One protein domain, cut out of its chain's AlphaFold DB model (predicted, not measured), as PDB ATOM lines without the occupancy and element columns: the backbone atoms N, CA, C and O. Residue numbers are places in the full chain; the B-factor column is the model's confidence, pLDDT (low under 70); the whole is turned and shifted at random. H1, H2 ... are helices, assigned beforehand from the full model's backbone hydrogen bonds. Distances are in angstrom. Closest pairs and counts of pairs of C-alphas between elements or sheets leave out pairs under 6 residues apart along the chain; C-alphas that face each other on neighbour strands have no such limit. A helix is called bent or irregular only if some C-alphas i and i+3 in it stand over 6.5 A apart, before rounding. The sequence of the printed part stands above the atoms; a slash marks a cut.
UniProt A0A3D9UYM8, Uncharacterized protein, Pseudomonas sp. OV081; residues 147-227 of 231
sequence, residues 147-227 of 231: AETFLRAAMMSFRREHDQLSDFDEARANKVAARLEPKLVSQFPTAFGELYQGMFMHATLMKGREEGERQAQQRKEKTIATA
ATOM      1  N   ALA A 147     -24.186 -15.725  39.074       82.00
ATOM      2  CA  ALA A 147     -24.571 -16.161  40.413       82.00
ATOM      3  C   ALA A 147     -24.319 -15.073  41.471       82.00
ATOM      4  O   ALA A 147     -25.198 -14.770  42.271       82.00
ATOM      5  N   GLU A 148     -23.163 -14.412  41.418       86.19
ATOM      6  CA  GLU A 148     -22.854 -13.295  42.312       86.19
ATOM      7  C   GLU A 148     -23.819 -12.117  42.114       86.19
ATOM      8  O   GLU A 148     -24.347 -11.564  43.080       86.19
ATOM      9  N   THR A 149     -24.108 -11.756  40.863       86.62
ATOM     10  CA  THR A 149     -25.041 -10.666  40.557       86.62
ATOM     11  C   THR A 149     -26.459 -10.982  41.029       86.62
ATOM     12  O   THR A 149     -27.135 -10.115  41.586       86.62
ATOM     13  N   PHE A 150     -26.896 -12.230  40.857       89.00
ATOM     14  CA  PHE A 150     -28.168 -12.722  41.373       89.00
ATOM     15  C   PHE A 150     -28.248 -12.538  42.889       89.00
ATOM     16  O   PHE A 150     -29.208 -11.949  43.385       89.00
ATOM     17  N   LEU A 151     -27.232 -13.011  43.618       88.50
ATOM     18  CA  LEU A 151     -27.191 -12.941  45.078       88.50
ATOM     19  C   LEU A 151     -27.226 -11.494  45.560       88.50
ATOM     20  O   LEU A 151     -28.040 -11.161  46.416       88.50
ATOM     21  N   ARG A 152     -26.414 -10.614  44.961       89.31
ATOM     22  CA  ARG A 152     -26.412  -9.182  45.294       89.31
ATOM     23  C   ARG A 152     -27.796  -8.563  45.105       89.31
ATOM     24  O   ARG A 152     -28.293  -7.891  46.007       89.31
ATOM     25  N   ALA A 153     -28.450  -8.819  43.972       89.00
ATOM     26  CA  ALA A 153     -29.797  -8.314  43.713       89.00
ATOM     27  C   ALA A 153     -30.843  -8.871  44.698       89.00
ATOM     28  O   ALA A 153     -31.719  -8.123  45.143       89.00
ATOM     29  N   ALA A 154     -30.731 -10.150  45.071       89.31
ATOM     30  CA  ALA A 154     -31.602 -10.783  46.056       89.31
ATOM     31  C   ALA A 154     -31.425 -10.189  47.454       89.31
ATOM     32  O   ALA A 154     -32.407  -9.771  48.063       89.31
ATOM     33  N   MET A 155     -30.187 -10.052  47.927       89.31
ATOM     34  CA  MET A 155     -29.887  -9.444  49.224       89.31
ATOM     35  C   MET A 155     -30.391  -7.999  49.304       89.31
ATOM     36  O   MET A 155     -31.022  -7.615  50.287       89.31
ATOM     37  N   MET A 156     -30.161  -7.200  48.255       89.31
ATOM     38  CA  MET A 156     -30.625  -5.811  48.204       89.31
ATOM     39  C   MET A 156     -32.149  -5.693  48.254       89.31
ATOM     40  O   MET A 156     -32.658  -4.777  48.887       89.31
ATOM     41  N   SER A 157     -32.872  -6.605  47.600       88.56
ATOM     42  CA  SER A 157     -34.343  -6.556  47.531       88.56
ATOM     43  C   SER A 157     -35.011  -7.187  48.750       88.56
ATOM     44  O   SER A 157     -36.135  -6.836  49.102       88.56
ATOM     45  N   PHE A 158     -34.312  -8.109  49.415       86.31
ATOM     46  CA  PHE A 158     -34.721  -8.662  50.698       86.31
ATOM     47  C   PHE A 158     -34.652  -7.612  51.814       86.31
ATOM     48  O   PHE A 158     -35.556  -7.509  52.648       86.31
ATOM     49  N   ARG A 159     -33.579  -6.817  51.814       80.50
ATOM     50  CA  ARG A 159     -33.289  -5.815  52.835       80.50
ATOM     51  C   ARG A 159     -34.278  -4.646  52.773       80.50
ATOM     52  O   ARG A 159     -34.293  -3.899  51.801       80.50
ATOM     53  N   ARG A 160     -35.031  -4.411  53.855       69.44
ATOM     54  CA  ARG A 160     -35.716  -3.120  54.084       69.44
ATOM     55  C   ARG A 160     -34.967  -2.231  55.077       69.44
ATOM     56  O   ARG A 160     -34.955  -1.018  54.906       69.44
ATOM     57  N   GLU A 161     -34.280  -2.838  56.044       68.44
ATOM     58  CA  GLU A 161     -33.449  -2.192  57.076       68.44
ATOM     59  C   GLU A 161     -32.097  -2.930  57.202       68.44
ATOM     60  O   GLU A 161     -31.959  -4.051  56.721       68.44
ATOM     61  N   HIS A 162     -31.051  -2.298  57.758       60.19
ATOM     62  CA  HIS A 162     -29.676  -2.848  57.753       60.19
ATOM     63  C   HIS A 162     -29.511  -4.157  58.543       60.19
ATOM     64  O   HIS A 162     -28.695  -5.005  58.186       60.19
ATOM     65  N   ASP A 163     -30.279  -4.316  59.605       72.44
ATOM     66  CA  ASP A 163     -30.279  -5.439  60.542       72.44
ATOM     67  C   ASP A 163     -30.939  -6.710  59.986       72.44
ATOM     68  O   ASP A 163     -30.714  -7.797  60.502       72.44
ATOM     69  N   GLN A 164     -31.706  -6.606  58.902       75.56
ATOM     70  CA  GLN A 164     -32.502  -7.730  58.402       75.56
ATOM     71  C   GLN A 164     -31.687  -8.754  57.607       75.56
ATOM     72  O   GLN A 164     -32.151  -9.873  57.428       75.56
ATOM     73  N   LEU A 165     -30.484  -8.410  57.132       79.81
ATOM     74  CA  LEU A 165     -29.685  -9.274  56.250       79.81
ATOM     75  C   LEU A 165     -29.271 -10.612  56.881       79.81
ATOM     76  O   LEU A 165     -29.051 -11.564  56.138       79.81
ATOM     77  N   SER A 166     -29.193 -10.713  58.213       83.25
ATOM     78  CA  SER A 166     -28.884 -11.977  58.903       83.25
ATOM     79  C   SER A 166     -29.948 -13.056  58.696       83.25
ATOM     80  O   SER A 166     -29.642 -14.240  58.804       83.25
ATOM     81  N   ASP A 167     -31.182 -12.657  58.376       83.69
ATOM     82  CA  ASP A 167     -32.310 -13.565  58.145       83.69
ATOM     83  C   ASP A 167     -32.392 -14.045  56.681       83.69
ATOM     84  O   ASP A 167     -33.309 -14.789  56.322       83.69
ATOM     85  N   PHE A 168     -31.481 -13.592  55.812       88.31
ATOM     86  CA  PHE A 168     -31.466 -13.959  54.398       88.31
ATOM     87  C   PHE A 168     -30.956 -15.393  54.203       88.31
ATOM     88  O   PHE A 168     -29.865 -15.749  54.646       88.31
ATOM     89  N   ASP A 169     -31.712 -16.219  53.478       90.25
ATOM     90  CA  ASP A 169     -31.322 -17.596  53.172       90.25
ATOM     91  C   ASP A 169     -30.416 -17.623  51.932       90.25
ATOM     92  O   ASP A 169     -30.837 -17.904  50.799       90.25
ATOM     93  N   GLU A 170     -29.142 -17.297  52.157       90.31
ATOM     94  CA  GLU A 170     -28.114 -17.253  51.116       90.31
ATOM     95  C   GLU A 170     -27.879 -18.634  50.484       90.31
ATOM     96  O   GLU A 170     -27.691 -18.749  49.271       90.31
ATOM     97  N   ALA A 171     -27.948 -19.711  51.272       88.94
ATOM     98  CA  ALA A 171     -27.773 -21.075  50.775       88.94
ATOM     99  C   ALA A 171     -28.873 -21.455  49.771       88.94
ATOM    100  O   ALA A 171     -28.607 -22.086  48.740       88.94
ATOM    101  N   ARG A 172     -30.121 -21.052  50.034       88.31
ATOM    102  CA  ARG A 172     -31.231 -21.219  49.095       88.31
ATOM    103  C   ARG A 172     -31.067 -20.349  47.858       88.31
ATOM    104  O   ARG A 172     -31.251 -20.862  46.754       88.31
ATOM    105  N   ALA A 173     -30.699 -19.080  48.020       87.00
ATOM    106  CA  ALA A 173     -30.478 -18.174  46.896       87.00
ATOM    107  C   ALA A 173     -29.367 -18.697  45.963       87.00
ATOM    108  O   ALA A 173     -29.551 -18.734  44.747       87.00
ATOM    109  N   ASN A 174     -28.281 -19.238  46.525       87.75
ATOM    110  CA  ASN A 174     -27.212 -19.914  45.787       87.75
ATOM    111  C   ASN A 174     -27.719 -21.114  44.972       87.75
ATOM    112  O   ASN A 174     -27.389 -21.261  43.794       87.75
ATOM    113  N   LYS A 175     -28.575 -21.961  45.563       88.56
ATOM    114  CA  LYS A 175     -29.187 -23.096  44.843       88.56
ATOM    115  C   LYS A 175     -30.077 -22.642  43.685       88.56
ATOM    116  O   LYS A 175     -30.138 -23.331  42.667       88.56
ATOM    117  N   VAL A 176     -30.784 -21.521  43.834       87.00
ATOM    118  CA  VAL A 176     -31.597 -20.939  42.755       87.00
ATOM    119  C   VAL A 176     -30.694 -20.396  41.647       87.00
ATOM    120  O   VAL A 176     -30.909 -20.741  40.485       87.00
ATOM    121  N   ALA A 177     -29.654 -19.636  41.994       84.31
ATOM    122  CA  ALA A 177     -28.689 -19.078  41.049       84.31
ATOM    123  C   ALA A 177     -28.019 -20.162  40.184       84.31
ATOM    124  O   ALA A 177     -28.024 -20.064  38.957       84.31
ATOM    125  N   ALA A 178     -27.544 -21.245  40.809       83.19
ATOM    126  CA  ALA A 178     -26.882 -22.356  40.120       83.19
ATOM    127  C   ALA A 178     -27.782 -23.081  39.100       83.19
ATOM    128  O   ALA A 178     -27.295 -23.671  38.139       83.19
ATOM    129  N   ARG A 179     -29.107 -23.050  39.294       82.62
ATOM    130  CA  ARG A 179     -30.086 -23.634  38.358       82.62
ATOM    131  C   ARG A 179     -30.551 -22.642  37.301       82.62
ATOM    132  O   ARG A 179     -30.983 -23.052  36.225       82.62
ATOM    133  N   LEU A 180     -30.516 -21.354  37.628       76.06
ATOM    134  CA  LEU A 180     -30.960 -20.288  36.747       76.06
ATOM    135  C   LEU A 180     -30.033 -20.161  35.543       76.06
ATOM    136  O   LEU A 180     -30.526 -20.046  34.427       76.06
ATOM    137  N   GLU A 181     -28.719 -20.227  35.758       71.06
ATOM    138  CA  GLU A 181     -27.757 -19.983  34.686       71.06
ATOM    139  C   GLU A 181     -27.891 -20.989  33.519       71.06
ATOM    140  O   GLU A 181     -28.197 -20.557  32.407       71.06
ATOM    141  N   PRO A 182     -27.833 -22.319  33.730       71.38
ATOM    142  CA  PRO A 182     -28.047 -23.297  32.656       71.38
ATOM    143  C   PRO A 182     -29.429 -23.194  31.988       71.38
ATOM    144  O   PRO A 182     -29.586 -23.461  30.793       71.38
ATOM    145  N   LYS A 183     -30.454 -22.790  32.750       71.50
ATOM    146  CA  LYS A 183     -31.812 -22.617  32.230       71.50
ATOM    147  C   LYS A 183     -31.900 -21.411  31.298       71.50
ATOM    148  O   LYS A 183     -32.431 -21.534  30.205       71.50
ATOM    149  N   LEU A 184     -31.353 -20.269  31.702       67.81
ATOM    150  CA  LEU A 184     -31.299 -19.088  30.850       67.81
ATOM    151  C   LEU A 184     -30.411 -19.354  29.617       67.81
ATOM    152  O   LEU A 184     -30.781 -18.963  28.517       67.81
ATOM    153  N   VAL A 185     -29.303 -20.098  29.759       66.75
ATOM    154  CA  VAL A 185     -28.426 -20.459  28.625       66.75
ATOM    155  C   VAL A 185     -29.181 -21.267  27.572       66.75
ATOM    156  O   VAL A 185     -29.090 -20.983  26.381       66.75
ATOM    157  N   SER A 186     -29.957 -22.259  28.006       64.81
ATOM    158  CA  SER A 186     -30.731 -23.115  27.099       64.81
ATOM    159  C   SER A 186     -31.973 -22.431  26.511       64.81
ATOM    160  O   SER A 186     -32.437 -22.839  25.450       64.81
ATOM    161  N   GLN A 187     -32.502 -21.390  27.162       61.62
ATOM    162  CA  GLN A 187     -33.676 -20.638  26.700       61.62
ATOM    163  C   GLN A 187     -33.359 -19.554  25.658       61.62
ATOM    164  O   GLN A 187     -34.253 -19.182  24.900       61.62
ATOM    165  N   PHE A 188     -32.116 -19.064  25.586       59.72
ATOM    166  CA  PHE A 188     -31.720 -17.979  24.677       59.72
ATOM    167  C   PHE A 188     -30.628 -18.413  23.684       59.72
ATOM    168  O   PHE A 188     -29.488 -17.954  23.792       59.72
ATOM    169  N   PRO A 189     -30.942 -19.271  22.693       52.06
ATOM    170  CA  PRO A 189     -29.982 -19.640  21.660       52.06
ATOM    171  C   PRO A 189     -29.606 -18.414  20.809       52.06
ATOM    172  O   PRO A 189     -30.409 -17.919  20.023       52.06
ATOM    173  N   THR A 190     -28.395 -17.906  21.054       54.72
ATOM    174  CA  THR A 190     -27.390 -17.337  20.127       54.72
ATOM    175  C   THR A 190     -27.755 -16.336  19.023       54.72
ATOM    176  O   THR A 190     -26.817 -15.868  18.395       54.72
ATOM    177  N   ALA A 191     -29.005 -15.918  18.806       54.50
ATOM    178  CA  ALA A 191     -29.363 -15.004  17.707       54.50
ATOM    179  C   ALA A 191     -28.565 -13.681  17.720       54.50
ATOM    180  O   ALA A 191     -28.304 -13.100  16.677       54.50
ATOM    181  N   PHE A 192     -28.109 -13.222  18.889       61.50
ATOM    182  CA  PHE A 192     -27.092 -12.179  18.981       61.50
ATOM    183  C   PHE A 192     -26.160 -12.469  20.163       61.50
ATOM    184  O   PHE A 192     -26.465 -12.124  21.307       61.50
ATOM    185  N   GLY A 193     -25.014 -13.107  19.904       60.91
ATOM    186  CA  GLY A 193     -24.022 -13.441  20.941       60.91
ATOM    187  C   GLY A 193     -23.578 -12.242  21.796       60.91
ATOM    188  O   GLY A 193     -23.306 -12.392  22.983       60.91
ATOM    189  N   GLU A 194     -23.595 -11.032  21.232       63.53
ATOM    190  CA  GLU A 194     -23.266  -9.776  21.923       63.53
ATOM    191  C   GLU A 194     -24.366  -9.292  22.883       63.53
ATOM    192  O   GLU A 194     -24.076  -8.675  23.908       63.53
ATOM    193  N   LEU A 195     -25.635  -9.595  22.589       67.62
ATOM    194  CA  LEU A 195     -26.760  -9.278  23.479       67.62
ATOM    195  C   LEU A 195     -26.827 -10.224  24.661       67.62
ATOM    196  O   LEU A 195     -27.309  -9.849  25.731       67.62
ATOM    197  N   TYR A 196     -26.323 -11.437  24.459       67.94
ATOM    198  CA  TYR A 196     -26.421 -12.535  25.396       67.94
ATOM    199  C   TYR A 196     -25.981 -12.132  26.806       67.94
ATOM    200  O   TYR A 196     -26.739 -12.307  27.755       67.94
ATOM    201  N   GLN A 197     -24.809 -11.508  26.961       69.56
ATOM    202  CA  GLN A 197     -24.300 -11.143  28.285       69.56
ATOM    203  C   GLN A 197     -25.180 -10.089  28.982       69.56
ATOM    204  O   GLN A 197     -25.497 -10.239  30.161       69.56
ATOM    205  N   GLY A 198     -25.592  -9.037  28.267       71.44
ATOM    206  CA  GLY A 198     -26.423  -7.965  28.824       71.44
ATOM    207  C   GLY A 198     -27.834  -8.439  29.176       71.44
ATOM    208  O   GLY A 198     -28.330  -8.159  30.268       71.44
ATOM    209  N   MET A 199     -28.449  -9.229  28.293       72.19
ATOM    210  CA  MET A 199     -29.751  -9.858  28.527       72.19
ATOM    211  C   MET A 199     -29.722 -10.775  29.741       72.19
ATOM    212  O   MET A 199     -30.602 -10.709  30.597       72.19
ATOM    213  N   PHE A 200     -28.702 -11.627  29.820       74.94
ATOM    214  CA  PHE A 200     -28.560 -12.575  30.907       74.94
ATOM    215  C   PHE A 200     -28.331 -11.866  32.230       74.94
ATOM    216  O   PHE A 200     -28.940 -12.230  33.232       74.94
ATOM    217  N   MET A 201     -27.512 -10.815  32.224       77.56
ATOM    218  CA  MET A 201     -27.300  -9.973  33.391       77.56
ATOM    219  C   MET A 201     -28.612  -9.331  33.854       77.56
ATOM    220  O   MET A 201     -28.948  -9.407  35.032       77.56
ATOM    221  N   HIS A 202     -29.404  -8.778  32.932       79.56
ATOM    222  CA  HIS A 202     -30.712  -8.195  33.248       79.56
ATOM    223  C   HIS A 202     -31.703  -9.238  33.790       79.56
ATOM    224  O   HIS A 202     -32.339  -9.017  34.820       79.56
ATOM    225  N   ALA A 203     -31.790 -10.413  33.160       79.25
ATOM    226  CA  ALA A 203     -32.626 -11.527  33.619       79.25
ATOM    227  C   ALA A 203     -32.213 -12.031  35.010       79.25
ATOM    228  O   ALA A 203     -33.060 -12.279  35.871       79.25
ATOM    229  N   THR A 204     -30.905 -12.125  35.241       82.31
ATOM    230  CA  THR A 204     -30.290 -12.514  36.512       82.31
ATOM    231  C   THR A 204     -30.613 -11.502  37.609       82.31
ATOM    232  O   THR A 204     -31.044 -11.897  38.691       82.31
ATOM    233  N   LEU A 205     -30.485 -10.202  37.320       85.94
ATOM    234  CA  LEU A 205     -30.867  -9.124  38.232       85.94
ATOM    235  C   LEU A 205     -32.355  -9.203  38.589       85.94
ATOM    236  O   LEU A 205     -32.697  -9.153  39.768       85.94
ATOM    237  N   MET A 206     -33.238  -9.367  37.599       85.56
ATOM    238  CA  MET A 206     -34.680  -9.496  37.837       85.56
ATOM    239  C   MET A 206     -35.007 -10.701  38.723       85.56
ATOM    240  O   MET A 206     -35.744 -10.553  39.695       85.56
ATOM    241  N   LYS A 207     -34.429 -11.879  38.448       85.88
ATOM    242  CA  LYS A 207     -34.662 -13.065  39.288       85.88
ATOM    243  C   LYS A 207     -34.084 -12.942  40.682       85.88
ATOM    244  O   LYS A 207     -34.707 -13.435  41.618       85.88
ATOM    245  N   GLY A 208     -32.936 -12.285  40.825       88.62
ATOM    246  CA  GLY A 208     -32.390 -11.960  42.133       88.62
ATOM    247  C   GLY A 208     -33.391 -11.121  42.925       88.62
ATOM    248  O   GLY A 208     -33.767 -11.505  44.027       88.62
ATOM    249  N   ARG A 209     -33.917 -10.042  42.328       89.38
ATOM    250  CA  ARG A 209     -34.928  -9.183  42.969       89.38
ATOM    251  C   ARG A 209     -36.179  -9.955  43.386       89.38
ATOM    252  O   ARG A 209     -36.553  -9.891  44.552       89.38
ATOM    253  N   GLU A 210     -36.762 -10.732  42.469       89.12
ATOM    254  CA  GLU A 210     -37.931 -11.580  42.750       89.12
ATOM    255  C   GLU A 210     -37.667 -12.541  43.922       89.12
ATOM    256  O   GLU A 210     -38.512 -12.705  44.800       89.12
ATOM    257  N   GLU A 211     -36.491 -13.175  43.962       90.75
ATOM    258  CA  GLU A 211     -36.120 -14.097  45.037       90.75
ATOM    259  C   GLU A 211     -35.965 -13.377  46.384       90.75
ATOM    260  O   GLU A 211     -36.465 -13.867  47.399       90.75
ATOM    261  N   GLY A 212     -35.332 -12.201  46.395       88.94
ATOM    262  CA  GLY A 212     -35.202 -11.364  47.587       88.94
ATOM    263  C   GLY A 212     -36.553 -10.917  48.144       88.94
ATOM    264  O   GLY A 212     -36.833 -11.102  49.330       88.94
ATOM    265  N   GLU A 213     -37.433 -10.404  47.283       90.75
ATOM    266  CA  GLU A 213     -38.799 -10.005  47.648       90.75
ATOM    267  C   GLU A 213     -39.612 -11.189  48.187       90.75
ATOM    268  O   GLU A 213     -40.298 -11.071  49.205       90.75
ATOM    269  N   ARG A 214     -39.488 -12.360  47.550       89.88
ATOM    270  CA  ARG A 214     -40.159 -13.592  47.971       89.88
ATOM    271  C   ARG A 214     -39.692 -14.047  49.353       89.88
ATOM    272  O   ARG A 214     -40.522 -14.438  50.173       89.88
ATOM    273  N   GLN A 215     -38.389 -14.002  49.638       90.75
ATOM    274  CA  GLN A 215     -37.869 -14.320  50.972       90.75
ATOM    275  C   GLN A 215     -38.327 -13.294  52.021       90.75
ATOM    276  O   GLN A 215     -38.732 -13.684  53.117       90.75
ATOM    277  N   ALA A 216     -38.350 -12.001  51.681       86.94
ATOM    278  CA  ALA A 216     -38.800 -10.947  52.592       86.94
ATOM    279  C   ALA A 216     -40.287 -11.093  52.941       86.94
ATOM    280  O   ALA A 216     -40.681 -10.920  54.095       86.94
ATOM    281  N   GLN A 217     -41.112 -11.454  51.957       87.00
ATOM    282  CA  GLN A 217     -42.530 -11.724  52.165       87.00
ATOM    283  C   GLN A 217     -42.744 -12.954  53.062       87.00
ATOM    284  O   GLN A 217     -43.495 -12.876  54.032       87.00
ATOM    285  N   GLN A 218     -42.011 -14.047  52.823       87.12
ATOM    286  CA  GLN A 218     -42.072 -15.251  53.664       87.12
ATOM    287  C   GLN A 218     -41.656 -14.990  55.112       87.12
ATOM    288  O   GLN A 218     -42.233 -15.562  56.035       87.12
ATOM    289  N   ARG A 219     -40.662 -14.121  55.330       84.50
ATOM    290  CA  ARG A 219     -40.267 -13.679  56.672       84.50
ATOM    291  C   ARG A 219     -41.419 -12.960  57.368       84.50
ATOM    292  O   ARG A 219     -41.773 -13.338  58.476       84.50
ATOM    293  N   LYS A 220     -42.034 -11.972  56.709       81.56
ATOM    294  CA  LYS A 220     -43.174 -11.231  57.274       81.56
ATOM    295  C   LYS A 220     -44.345 -12.138  57.623       81.56
ATOM    296  O   LYS A 220     -44.909 -12.003  58.700       81.56
ATOM    297  N   GLU A 221     -44.694 -13.059  56.731       83.50
ATOM    298  CA  GLU A 221     -45.771 -14.026  56.959       83.50
ATOM    299  C   GLU A 221     -45.487 -14.904  58.179       83.50
ATOM    300  O   GLU A 221     -46.378 -15.109  58.999       83.50
ATOM    301  N   LYS A 222     -44.235 -15.346  58.359       77.94
ATOM    302  CA  LYS A 222     -43.815 -16.065  59.570       77.94
ATOM    303  C   LYS A 222     -43.927 -15.193  60.818       77.94
ATOM    304  O   LYS A 222     -44.510 -15.650  61.790       77.94
ATOM    305  N   THR A 223     -43.430 -13.955  60.786       73.88
ATOM    306  CA  THR A 223     -43.512 -13.024  61.924       73.88
ATOM    307  C   THR A 223     -44.960 -12.759  62.341       73.88
ATOM    308  O   THR A 223     -45.254 -12.781  63.533       73.88
ATOM    309  N   ILE A 224     -45.870 -12.564  61.376       72.56
ATOM    310  CA  ILE A 224     -47.307 -12.361  61.624       72.56
ATOM    311  C   ILE A 224     -47.949 -13.633  62.188       72.56
ATOM    312  O   ILE A 224     -48.693 -13.554  63.157       72.56
ATOM    313  N   ALA A 225     -47.642 -14.809  61.630       67.12
ATOM    314  CA  ALA A 225     -48.180 -16.083  62.112       67.12
ATOM    315  C   ALA A 225     -47.714 -16.439  63.536       67.12
ATOM    316  O   ALA A 225     -48.409 -17.158  64.249       67.12
ATOM    317  N   THR A 226     -46.544 -15.947  63.954       65.12
ATOM    318  CA  THR A 226     -46.011 -16.122  65.314       65.12
ATOM    319  C   THR A 226     -46.373 -14.989  66.274       65.12
ATOM    320  O   THR A 226     -46.022 -15.069  67.450       65.12
ATOM    321  N   ALA A 227     -47.040 -13.928  65.804       57.03
ATOM    322  CA  ALA A 227     -47.497 -12.861  66.680       57.03
ATOM    323  C   ALA A 227     -48.622 -13.413  67.579       57.03
ATOM    324  O   ALA A 227     -49.584 -13.981  67.056       57.03
TER     325      ALA A 227
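AT A GLANCE: This is residues 147 to 227 of the 231 residues of an uncharacterized protein of Pseudomonas sp. OV081 (UniProt A0A3D9UYM8). One long helix, H4, makes the length of the model; H1 packs on its middle part, and H3 runs back beside part of it, while H1 and H3 also meet near the start of H1. The small H2 sits where the chain turns between H1 and H3, and both ends of H4 stick out, with residues 193 to 195 and 220 to 225. You will find 81 residues printed, with four named helices in the order H1, H2, H3, H4 and no named strand; the class is all helix. The whole is loose, with a radius of gyration of the C-alphas of 14.7 A, and spans 52 by 20 by 16 A.

HOW THE PARTS SIT: Begin with H4, residues 193 to 225. With its residues 201 to 216 alone it touches H1, residues 147 to 158; look at Ala 154 and Gly 212, whose C-alphas are the closest at 4.0 A. These two run the same way at a steep tilt of 38 degrees, only just past shallow. Next find H3, residues 170 to 187, which forms a helical hairpin with H4. They only just touch, with 3 pairs of C-alphas within 8 A, through residues 200 to 211 of H4 alone; the closest C-alphas, of Leu 184 and Phe 200, are 7.1 A apart. They run opposite ways at 36 degrees, a tilt only just steep. H1 touches H3, the C-alphas of Ala 147 and Ala 177 being the closest at 5.1 A, at a steep tilt of 56 degrees, opposite ways. The helix packing is mostly crossed, with no touching pair at a shallow tilt. H2, residues 162 to 167, is close to H1 but not clearly touching, with the closest C-alphas, of Met 155 and Leu 165, 7.0 A apart; it is near H4 and apart from H3. In H1 each O i to N i+4 pair is within hydrogen-bond range, against 11 of 14 in H3, 27 of 29 in H4 and 0 of 2 in H2, where 1 of 3 O i to N i+3 pairs is.

IN THESE COORDINATES: Find C-alpha 193 at (-24.022, -13.441, 20.941); from there H4 runs 47.8 A to C-alpha 225 at (-48.180, -16.083, 62.112). It is only just irregular, with C-alphas 194 and 197 6.6 A apart. H1 begins at C-alpha 147, at (-24.571, -16.161, 40.413), and runs 16.3 A to residue 158. H2, residues 162 to 167, is 11.0 A long and only just irregular, with C-alphas 163 and 166 6.9 A apart. H3, residues 170 to 187, is 25.3 A long.

THE WHOLE: The farthest C-alphas, of Ala 191 and Ala 227, are 52.3 A apart. Residues 189 to 195 and 220 to 227 stand free; the body without them spans 37 by 19 by 17 A. The printed part has no cut, and the three links are tight. Mean pLDDT of the printed part is 78.7, with residues 160 to 162, 184 to 197 and 225 to 227 under 70.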